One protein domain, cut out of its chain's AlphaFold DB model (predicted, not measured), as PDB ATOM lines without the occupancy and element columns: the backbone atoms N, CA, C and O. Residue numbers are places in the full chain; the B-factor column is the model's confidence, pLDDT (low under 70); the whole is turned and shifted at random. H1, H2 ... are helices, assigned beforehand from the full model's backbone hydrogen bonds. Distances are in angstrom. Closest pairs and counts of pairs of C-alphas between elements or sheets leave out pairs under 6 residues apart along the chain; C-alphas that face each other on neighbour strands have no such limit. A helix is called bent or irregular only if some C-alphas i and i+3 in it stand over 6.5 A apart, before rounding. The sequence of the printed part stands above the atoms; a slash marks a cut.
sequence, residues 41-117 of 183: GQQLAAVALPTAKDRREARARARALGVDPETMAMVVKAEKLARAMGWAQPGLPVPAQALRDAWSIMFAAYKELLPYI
ATOM      1  N   GLY A  41      16.913   0.654 -19.115       77.31
ATOM      2  CA  GLY A  41      17.906   0.003 -18.257       77.31
ATOM      3  C   GLY A  41      19.092  -0.599 -19.026       77.31
ATOM      4  O   GLY A  41      20.235  -0.456 -18.608       77.31
ATOM      5  N   GLN A  42      18.875  -1.213 -20.192       79.88
ATOM      6  CA  GLN A  42      19.976  -1.725 -21.020       79.88
ATOM      7  C   GLN A  42      20.830  -0.605 -21.627       79.88
ATOM      8  O   GLN A  42      22.041  -0.770 -21.785       79.88
ATOM      9  N   GLN A  43      20.216   0.531 -21.965       81.38
ATOM     10  CA  GLN A  43      20.936   1.700 -22.469       81.38
ATOM     11  C   GLN A  43      21.795   2.328 -21.363       81.38
ATOM     12  O   GLN A  43      22.987   2.553 -21.572       81.38
ATOM     13  N   LEU A  44      21.231   2.502 -20.165       82.44
ATOM     14  CA  LEU A  44      21.945   2.995 -18.986       82.44
ATOM     15  C   LEU A  44      23.078   2.052 -18.565       82.44
ATOM     16  O   LEU A  44      24.201   2.497 -18.341       82.44
ATOM     17  N   ALA A  45      22.836   0.737 -18.552       82.56
ATOM     18  CA  ALA A  45      23.861  -0.263 -18.260       82.56
ATOM     19  C   ALA A  45      25.023  -0.211 -19.264       82.56
ATOM     20  O   ALA A  45      26.181  -0.369 -18.879       82.56
ATOM     21  N   ALA A  46      24.743   0.059 -20.542       86.12
ATOM     22  CA  ALA A  46      25.783   0.211 -21.554       86.12
ATOM     23  C   ALA A  46      26.668   1.446 -21.321       86.12
ATOM     24  O   ALA A  46      27.810   1.446 -21.778       86.12
ATOM     25  N   VAL A  47      26.182   2.471 -20.619       87.25
ATOM     26  CA  VAL A  47      26.974   3.648 -20.229       87.25
ATOM     27  C   VAL A  47      27.712   3.387 -18.916       87.25
ATOM     28  O   VAL A  47      28.925   3.578 -18.854       87.25
ATOM     29  N   ALA A  48      27.001   2.898 -17.900       88.00
ATOM     30  CA  ALA A  48      27.508   2.752 -16.540       88.00
ATOM     31  C   ALA A  48      28.499   1.590 -16.361       88.00
ATOM     32  O   ALA A  48      29.416   1.691 -15.550       88.00
ATOM     33  N   LEU A  49      28.326   0.485 -17.098       89.81
ATOM     34  CA  LEU A  49      29.067  -0.753 -16.849       89.81
ATOM     35  C   LEU A  49      30.185  -1.002 -17.885       89.81
ATOM     36  O   LEU A  49      30.011  -0.749 -19.090       89.81
ATOM     37  N   PRO A  50      31.338  -1.551 -17.452       91.62
ATOM     38  CA  PRO A  50      32.383  -2.015 -18.354       91.62
ATOM     39  C   PRO A  50      31.897  -3.190 -19.197       91.62
ATOM     40  O   PRO A  50      31.256  -4.123 -18.710       91.62
ATOM     41  N   THR A  51      32.257  -3.183 -20.474       91.19
ATOM     42  CA  THR A  51      32.003  -4.308 -21.374       91.19
ATOM     43  C   THR A  51      33.081  -5.385 -21.226       91.19
ATOM     44  O   THR A  51      34.180  -5.142 -20.724       91.19
ATOM     45  N   ALA A  52      32.827  -6.585 -21.756       91.38
ATOM     46  CA  ALA A  52      33.839  -7.644 -21.809       91.38
ATOM     47  C   ALA A  52      35.117  -7.213 -22.559       91.38
ATOM     48  O   ALA A  52      36.211  -7.671 -22.234       91.38
ATOM     49  N   LYS A  53      34.990  -6.318 -23.549       91.94
ATOM     50  CA  LYS A  53      36.132  -5.751 -24.276       91.94
ATOM     51  C   LYS A  53      36.963  -4.836 -23.372       91.94
ATOM     52  O   LYS A  53      38.183  -4.962 -23.362       91.94
ATOM     53  N   ASP A  54      36.308  -3.993 -22.576       92.62
ATOM     54  CA  ASP A  54      36.975  -3.096 -21.623       92.62
ATOM     55  C   ASP A  54      37.757  -3.897 -20.578       92.62
ATOM     56  O   ASP A  54      38.930  -3.622 -20.342       92.62
ATOM     57  N   ARG A  55      37.166  -4.976 -20.050       93.62
ATOM     58  CA  ARG A  55      37.853  -5.891 -19.124       93.62
ATOM     59  C   ARG A  55      39.075  -6.565 -19.749       93.62
ATOM     60  O   ARG A  55      40.097  -6.718 -19.086       93.62
ATOM     61  N   ARG A  56      39.000  -6.979 -21.019       93.94
ATOM     62  CA  ARG A  56      40.150  -7.581 -21.724       93.94
ATOM     63  C   ARG A  56      41.299  -6.586 -21.880       93.94
ATOM     64  O   ARG A  56      42.437  -6.951 -21.606       93.94
ATOM     65  N   GLU A  57      40.997  -5.353 -22.277       92.69
ATOM     66  CA  GLU A  57      41.990  -4.276 -22.401       92.69
ATOM     67  C   GLU A  57      42.588  -3.891 -21.037       92.69
ATOM     68  O   GLU A  57      43.791  -3.652 -20.924       92.69
ATOM     69  N   ALA A  58      41.768  -3.903 -19.985       95.06
ATOM     70  CA  ALA A  58      42.177  -3.564 -18.631       95.06
ATOM     71  C   ALA A  58      43.152  -4.567 -18.008       95.06
ATOM     72  O   ALA A  58      44.065  -4.148 -17.308       95.06
ATOM     73  N   ARG A  59      43.025  -5.875 -18.279       94.19
ATOM     74  CA  ARG A  59      43.853  -6.925 -17.644       94.19
ATOM     75  C   ARG A  59      45.358  -6.692 -17.772       94.19
ATOM     76  O   ARG A  59      46.083  -6.843 -16.791       94.19
ATOM     77  N   ALA A  60      45.831  -6.334 -18.965       90.44
ATOM     78  CA  ALA A  60      47.257  -6.101 -19.195       90.44
ATOM     79  C   ALA A  60      47.757  -4.865 -18.428       90.44
ATOM     80  O   ALA A  60      48.803  -4.922 -17.784       90.44
ATOM     81  N   ARG A  61      46.973  -3.774 -18.437       92.62
ATOM     82  CA  ARG A  61      47.284  -2.536 -17.700       92.62
ATOM     83  C   ARG A  61      47.238  -2.742 -16.185       92.62
ATOM     84  O   ARG A  61      48.141  -2.307 -15.483       92.62
ATOM     85  N   ALA A  62      46.219  -3.444 -15.702       95.62
ATOM     86  CA  ALA A  62      46.018  -3.772 -14.297       95.62
ATOM     87  C   ALA A  62      47.211  -4.552 -13.734       95.62
ATOM     88  O   ALA A  62      47.764  -4.172 -12.708       95.62
ATOM     89  N   ARG A  63      47.680  -5.574 -14.466       94.56
ATOM     90  CA  ARG A  63      48.862  -6.359 -14.083       94.56
ATOM     91  C   ARG A  63      50.136  -5.516 -14.029       94.56
ATOM     92  O   ARG A  63      50.929  -5.706 -13.117       94.56
ATOM     93  N   ALA A  64      50.331  -4.606 -14.984       93.62
ATOM     94  CA  ALA A  64      51.501  -3.729 -15.007       93.62
ATOM     95  C   ALA A  64      51.522  -2.736 -13.832       93.62
ATOM     96  O   ALA A  64      52.592  -2.386 -13.351       93.62
ATOM     97  N   LEU A  65      50.346  -2.302 -13.372       93.75
ATOM     98  CA  LEU A  65      50.192  -1.331 -12.286       93.75
ATOM     99  C   LEU A  65      49.960  -1.976 -10.910       93.75
ATOM    100  O   LEU A  65      49.921  -1.262  -9.914       93.75
ATOM    101  N   GLY A  66      49.782  -3.298 -10.839       94.25
ATOM    102  CA  GLY A  66      49.452  -4.000  -9.594       94.25
ATOM    103  C   GLY A  66      48.065  -3.658  -9.037       94.25
ATOM    104  O   GLY A  66      47.858  -3.727  -7.831       94.25
ATOM    105  N   VAL A  67      47.124  -3.264  -9.900       95.38
ATOM    106  CA  VAL A  67      45.762  -2.850  -9.517       95.38
ATOM    107  C   VAL A  67      44.761  -3.949  -9.868       95.38
ATOM    108  O   VAL A  67      44.985  -4.744 -10.781       95.38
ATOM    109  N   ASP A  68      43.631  -3.977  -9.163       94.81
ATOM    110  CA  ASP A  68      42.502  -4.844  -9.485       94.81
ATOM    111  C   ASP A  68      42.002  -4.645 -10.947       94.81
ATOM    112  O   ASP A  68      41.780  -3.507 -11.388       94.81
ATOM    113  N   PRO A  69      41.810  -5.730 -11.729       92.75
ATOM    114  CA  PRO A  69      41.364  -5.642 -13.118       92.75
ATOM    115  C   PRO A  69      39.977  -5.032 -13.330       92.75
ATOM    116  O   PRO A  69      39.768  -4.408 -14.373       92.75
ATOM    117  N   GLU A  70      39.031  -5.207 -12.402       93.38
ATOM    118  CA  GLU A  70      37.689  -4.617 -12.535       93.38
ATOM    119  C   GLU A  70      37.747  -3.101 -12.328       93.38
ATOM    120  O   GLU A  70      37.200  -2.341 -13.131       93.38
ATOM    121  N   THR A  71      38.517  -2.644 -11.339       93.31
ATOM    122  CA  THR A  71      38.816  -1.218 -11.142       93.31
ATOM    123  C   THR A  71      39.425  -0.601 -12.403       93.31
ATOM    124  O   THR A  71      38.977   0.440 -12.885       93.31
ATOM    125  N   MET A  72      40.404  -1.278 -13.009       96.44
ATOM    126  CA  MET A  72      41.017  -0.813 -14.255       96.44
ATOM    127  C   MET A  72      40.037  -0.835 -15.442       96.44
ATOM    128  O   MET A  72      40.115   0.018 -16.326       96.44
ATOM    129  N   ALA A  73      39.080  -1.768 -15.469       95.56
ATOM    130  CA  ALA A  73      38.046  -1.813 -16.502       95.56
ATOM    131  C   ALA A  73      37.115  -0.594 -16.443       95.56
ATOM    132  O   ALA A  73      36.744  -0.066 -17.493       95.56
ATOM    133  N   MET A  74      36.799  -0.104 -15.240       95.00
ATOM    134  CA  MET A  74      36.061   1.150 -15.060       95.00
ATOM    135  C   MET A  74      36.842   2.357 -15.590       95.00
ATOM    136  O   MET A  74      36.274   3.200 -16.281       95.00
ATOM    137  N   VAL A  75      38.156   2.412 -15.348       94.62
ATOM    138  CA  VAL A  75      39.016   3.484 -15.882       94.62
ATOM    139  C   VAL A  75      39.031   3.463 -17.411       94.62
ATOM    140  O   VAL A  75      38.794   4.491 -18.043       94.62
ATOM    141  N   VAL A  76      39.227   2.292 -18.025       95.00
ATOM    142  CA  VAL A  76      39.187   2.135 -19.491       95.00
ATOM    143  C   VAL A  76      37.830   2.563 -20.058       95.00
ATOM    144  O   VAL A  76      37.767   3.211 -21.105       95.00
ATOM    145  N   LYS A  77      36.734   2.233 -19.367       94.94
ATOM    146  CA  LYS A  77      35.388   2.658 -19.754       94.94
ATOM    147  C   LYS A  77      35.243   4.183 -19.720       94.94
ATOM    148  O   LYS A  77      34.769   4.756 -20.701       94.94
ATOM    149  N   ALA A  78      35.700   4.830 -18.648       94.88
ATOM    150  CA  ALA A  78      35.679   6.284 -18.508       94.88
ATOM    151  C   ALA A  78      36.538   6.978 -19.580       94.88
ATOM    152  O   ALA A  78      36.086   7.936 -20.204       94.88
ATOM    153  N   GLU A  79      37.734   6.456 -19.881       95.00
ATOM    154  CA  GLU A  79      38.585   6.958 -20.972       95.00
ATOM    155  C   GLU A  79      37.867   6.902 -22.326       95.00
ATOM    156  O   GLU A  79      37.927   7.849 -23.114       95.00
ATOM    157  N   LYS A  80      37.180   5.790 -22.613       94.50
ATOM    158  CA  LYS A  80      36.414   5.627 -23.854       94.50
ATOM    159  C   LYS A  80      35.231   6.582 -23.920       94.50
ATOM    160  O   LYS A  80      34.998   7.154 -24.982       94.50
ATOM    161  N   LEU A  81      34.520   6.775 -22.810       93.56
ATOM    162  CA  LEU A  81      33.409   7.717 -22.732       93.56
ATOM    163  C   LEU A  81      33.889   9.157 -22.960       93.56
ATOM    164  O   LEU A  81      33.352   9.839 -23.825       93.56
ATOM    165  N   ALA A  82      34.958   9.586 -22.283       93.38
ATOM    166  CA  ALA A  82      35.534  10.920 -22.462       93.38
ATOM    167  C   ALA A  82      35.939  11.194 -23.922       93.38
ATOM    168  O   ALA A  82      35.709  12.281 -24.453       93.38
ATOM    169  N   ARG A  83      36.505  10.189 -24.604       92.62
ATOM    170  CA  ARG A  83      36.835  10.282 -26.034       92.62
ATOM    171  C   ARG A  83      35.591  10.331 -26.916       92.62
ATOM    172  O   ARG A  83      35.565  11.105 -27.865       92.62
ATOM    173  N   ALA A  84      34.567   9.535 -26.609       91.50
ATOM    174  CA  ALA A  84      33.302   9.550 -27.342       91.50
ATOM    175  C   ALA A  84      32.584  10.907 -27.235       91.50
ATOM    176  O   ALA A  84      31.971  11.344 -28.203       91.50
ATOM    177  N   MET A  85      32.728  11.597 -26.098       92.75
ATOM    178  CA  MET A  85      32.208  12.950 -25.869       92.75
ATOM    179  C   MET A  85      33.059  14.061 -26.509       92.75
ATOM    180  O   MET A  85      32.694  15.231 -26.452       92.75
ATOM    181  N   GLY A  86      34.202  13.720 -27.116       91.50
ATOM    182  CA  GLY A  86      35.099  14.689 -27.749       91.50
ATOM    183  C   GLY A  86      35.983  15.478 -26.776       91.50
ATOM    184  O   GLY A  86      36.649  16.419 -27.195       91.50
ATOM    185  N   TRP A  87      36.044  15.095 -25.497       92.75
ATOM    186  CA  TRP A  87      36.854  15.784 -24.481       92.75
ATOM    187  C   TRP A  87      38.338  15.405 -24.511       92.75
ATOM    188  O   TRP A  87      39.162  16.037 -23.853       92.75
ATOM    189  N   ALA A  88      38.692  14.359 -25.260       92.88
ATOM    190  CA  ALA A  88      40.068  13.924 -25.440       92.88
ATOM    191  C   ALA A  88      40.320  13.471 -26.878       92.88
ATOM    192  O   ALA A  88      39.563  12.675 -27.438       92.88
ATOM    193  N   GLN A  89      41.430  13.931 -27.459       89.50
ATOM    194  CA  GLN A  89      41.835  13.531 -28.805       89.50
ATOM    195  C   GLN A  89      42.392  12.098 -28.820       89.50
ATOM    196  O   GLN A  89      43.050  11.684 -27.858       89.50
ATOM    197  N   PRO A  90      42.172  11.322 -29.898       89.88
ATOM    198  CA  PRO A  90      42.759   9.993 -30.061       89.88
ATOM    199  C   PRO A  90      44.287  10.008 -29.913       89.88
ATOM    200  O   PRO A  90      44.953  10.900 -30.422       89.88
ATOM    201  N   GLY A  91      44.847   9.014 -29.219       89.38
ATOM    202  CA  GLY A  91      46.302   8.858 -29.060       89.38
ATOM    203  C   GLY A  91      46.951   9.721 -27.970       89.38
ATOM    204  O   GLY A  91      48.025   9.366 -27.499       89.38
ATOM    205  N   LEU A  92      46.293  10.786 -27.505       92.38
ATOM    206  CA  LEU A  92      46.750  11.578 -26.358       92.38
ATOM    207  C   LEU A  92      46.193  11.037 -25.030       92.38
ATOM    208  O   LEU A  92      45.126  10.404 -25.035       92.38
ATOM    209  N   PRO A  93      46.880  11.264 -23.893       93.56
ATOM    210  CA  PRO A  93      46.337  10.956 -22.574       93.56
ATOM    211  C   PRO A  93      45.048  11.748 -22.320       93.56
ATOM    212  O   PRO A  93      44.903  12.887 -22.761       93.56
ATOM    213  N   VAL A  94      44.089  11.126 -21.629       94.12
ATOM    214  CA  VAL A  94      42.812  11.775 -21.302       94.12
ATOM    215  C   VAL A  94      43.051  12.770 -20.156       94.12
ATOM    216  O   VAL A  94      43.601  12.363 -19.131       94.12
ATOM    217  N   PRO A  95      42.659  14.052 -20.291       95.56
ATOM    218  CA  PRO A  95      42.801  15.028 -19.214       95.56
ATOM    219  C   PRO A  95      42.064  14.589 -17.943       95.56
ATOM    220  O   PRO A  95      40.974  14.022 -18.018       95.56
ATOM    221  N   ALA A  96      42.616  14.913 -16.770       94.00
ATOM    222  CA  ALA A  96      42.023  14.538 -15.484       94.00
ATOM    223  C   ALA A  96      40.583  15.058 -15.315       94.00
ATOM    224  O   ALA A  96      39.719  14.339 -14.815       94.00
ATOM    225  N   GLN A  97      40.304  16.276 -15.796       94.44
ATOM    226  CA  GLN A  97      38.959  16.849 -15.771       94.44
ATOM    227  C   GLN A  97      37.976  16.031 -16.624       94.44
ATOM    228  O   GLN A  97      36.921  15.646 -16.138       94.44
ATOM    229  N   ALA A  98      38.367  15.657 -17.845       93.69
ATOM    230  CA  ALA A  98      37.538  14.841 -18.730       93.69
ATOM    231  C   ALA A  98      37.257  13.443 -18.152       93.69
ATOM    232  O   ALA A  98      36.167  12.903 -18.330       93.69
ATOM    233  N   LEU A  99      38.223  12.856 -17.433       94.50
ATOM    234  CA  LEU A  99      38.000  11.614 -16.693       94.50
ATOM    235  C   LEU A  99      36.991  11.806 -15.560       94.50
ATOM    236  O   LEU A  99      36.088  10.986 -15.420       94.50
ATOM    237  N   ARG A 100      37.117  12.879 -14.772       94.38
ATOM    238  CA  ARG A 100      36.182  13.194 -13.682       94.38
ATOM    239  C   ARG A 100      34.753  13.377 -14.197       94.38
ATOM    240  O   ARG A 100      33.825  12.839 -13.598       94.38
ATOM    241  N   ASP A 101      34.595  14.072 -15.318       93.56
ATOM    242  CA  ASP A 101      33.293  14.298 -15.955       93.56
ATOM    243  C   ASP A 101      32.718  13.003 -16.550       93.56
ATOM    244  O   ASP A 101      31.526  12.729 -16.437       93.56
ATOM    245  N   ALA A 102      33.557  12.133 -17.119       93.31
ATOM    246  CA  ALA A 102      33.108  10.818 -17.573       93.31
ATOM    247  C   ALA A 102      32.646   9.942 -16.397       93.31
ATOM    248  O   ALA A 102      31.607   9.284 -16.479       93.31
ATOM    249  N   TRP A 103      33.381   9.965 -15.283       93.81
ATOM    250  CA  TRP A 103      33.015   9.254 -14.060       93.81
ATOM    251  C   TRP A 103      31.698   9.748 -13.459       93.81
ATOM    252  O   TRP A 103      30.893   8.926 -13.019       93.81
ATOM    253  N   SER A 104      31.449  11.061 -13.456       93.50
ATOM    254  CA  SER A 104      30.196  11.615 -12.934       93.50
ATOM    255  C   SER A 104      28.991  11.160 -13.762       93.50
ATOM    256  O   SER A 104      27.993  10.733 -13.183       93.50
ATOM    257  N   ILE A 105      29.112  11.134 -15.095       92.62
ATOM    258  CA  ILE A 105      28.077  10.598 -15.992       92.62
ATOM    259  C   ILE A 105      27.854   9.107 -15.746       92.62
ATOM    260  O   ILE A 105      26.712   8.672 -15.611       92.62
ATOM    261  N   MET A 106      28.923   8.311 -15.663       92.69
ATOM    262  CA  MET A 106      28.802   6.874 -15.397       92.69
ATOM    263  C   MET A 106      28.104   6.601 -14.061       92.69
ATOM    264  O   MET A 106      27.269   5.703 -13.975       92.69
ATOM    265  N   PHE A 107      28.409   7.388 -13.029       92.62
ATOM    266  CA  PHE A 107      27.790   7.250 -11.716       92.62
ATOM    267  C   PHE A 107      26.330   7.720 -11.696       92.62
ATOM    268  O   PHE A 107      25.493   7.081 -11.060       92.62
ATOM    269  N   ALA A 108      25.999   8.795 -12.417       90.62
ATOM    270  CA  ALA A 108      24.616   9.226 -12.610       90.62
ATOM    271  C   ALA A 108      23.797   8.140 -13.325       90.62
ATOM    272  O   ALA A 108      22.766   7.713 -12.812       90.62
ATOM    273  N   ALA A 109      24.325   7.589 -14.423       87.38
ATOM    274  CA  ALA A 109      23.696   6.488 -15.146       87.38
ATOM    275  C   ALA A 109      23.543   5.230 -14.273       87.38
ATOM    276  O   ALA A 109      22.539   4.531 -14.370       87.38
ATOM    277  N   TYR A 110      24.508   4.946 -13.392       86.69
ATOM    278  CA  TYR A 110      24.400   3.852 -12.426       86.69
ATOM    279  C   TYR A 110      23.265   4.081 -11.419       86.69
ATOM    280  O   TYR A 110      22.499   3.159 -11.148       86.69
ATOM    281  N   LYS A 111      23.115   5.302 -10.891       87.25
ATOM    282  CA  LYS A 111      22.005   5.653  -9.990       87.25
ATOM    283  C   LYS A 111      20.651   5.515 -10.676       87.25
ATOM    284  O   LYS A 111      19.738   4.935 -10.099       87.25
ATOM    285  N   GLU A 112      20.542   5.996 -11.909       86.25
ATOM    286  CA  GLU A 112      19.330   5.861 -12.723       86.25
ATOM    287  C   GLU A 112      19.043   4.413 -13.122       86.25
ATOM    288  O   GLU A 112      17.897   4.069 -13.393       86.25
ATOM    289  N   LEU A 113      20.062   3.548 -13.141       82.94
ATOM    290  CA  LEU A 113      19.896   2.126 -13.414       82.94
ATOM    291  C   LEU A 113      19.250   1.377 -12.239       82.94
ATOM    292  O   LEU A 113      18.565   0.386 -12.483       82.94
ATOM    293  N   LEU A 114      19.438   1.829 -10.990       80.62
ATOM    294  CA  LEU A 114      19.000   1.108  -9.782       80.62
ATOM    295  C   LEU A 114      17.528   0.645  -9.815       80.62
ATOM    296  O   LEU A 114      17.292  -0.529  -9.525       80.62
ATOM    297  N   PRO A 115      16.543   1.466 -10.240       78.69
ATOM    298  CA  PRO A 115      15.143   1.036 -10.336       78.69
ATOM    299  C   PRO A 115      14.917  -0.123 -11.319       78.69
ATOM    300  O   PRO A 115      13.972  -0.897 -11.172       78.69
ATOM    301  N   TYR A 116      15.789  -0.270 -12.319       69.75
ATOM    302  CA  TYR A 116      15.677  -1.281 -13.370       69.75
ATOM    303  C   TYR A 116      16.401  -2.591 -13.035       69.75
ATOM    304  O   TYR A 116      16.172  -3.591 -13.710       69.75
ATOM    305  N   ILE A 117      17.243  -2.635 -11.994       65.69
ATOM    306  CA  ILE A 117      17.984  -3.851 -11.600       65.69
ATOM    307  C   ILE A 117      17.026  -4.965 -11.146       65.69
ATOM    308  O   ILE A 117      17.286  -6.148 -11.372       65.69
TER     309      ILE A 117
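This is residues 41 to 117 of the 183 residues of an uncharacterized protein of Caulobacter sp. X (UniProt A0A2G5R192). Look first for the longest helix, H4: short H1 lies beside its later part, H3 meets its earlier part nearly at right angles, and H2 packs on H3, away from H4. The 77 printed residues, class all helix, hold H1, H2, H3, H4 in chain order; they are compact, radius of gyration of the C-alphas 12.6 A, spans 37 by 25 by 17 A.

H4, residues 96 to 117, has a kink of 27 degrees near residue 111 and is only just irregular: C-alphas 112 and 115 are 6.8 A apart. H1, residues 41 to 48, touches H4, opposite ways at a shallow tilt of 24 degrees; closest C-alphas, Ala 48 and Met 106, 4.5 A. H3, residues 69 to 84, touches H4 with residues 78 to 82 alone, only just about perpendicular at 72 degrees; closest C-alphas, Ala 78 and Ala 102, 5.3 A. H2, residues 52 to 65, touches H3 at a steep tilt of 64 degrees; closest C-alphas, Arg 55 and Ala 73, 4.9 A. O i to N i+4 pairs are within hydrogen-bond range throughout H1 and H3, 8 of 10 in H2, 16 of 18 in H4.

Find C-alpha 96 at (42.023, 14.538, -15.484); H4 runs 30.5 A to C-alpha 117 at (17.984, -3.851, -11.600). H3 spans 22.3 A, H2 19.9 A, H1 10.1 A.

The printed part has no cut; H3 to H4 is a long link. Residues 116 to 117 have pLDDT under 70.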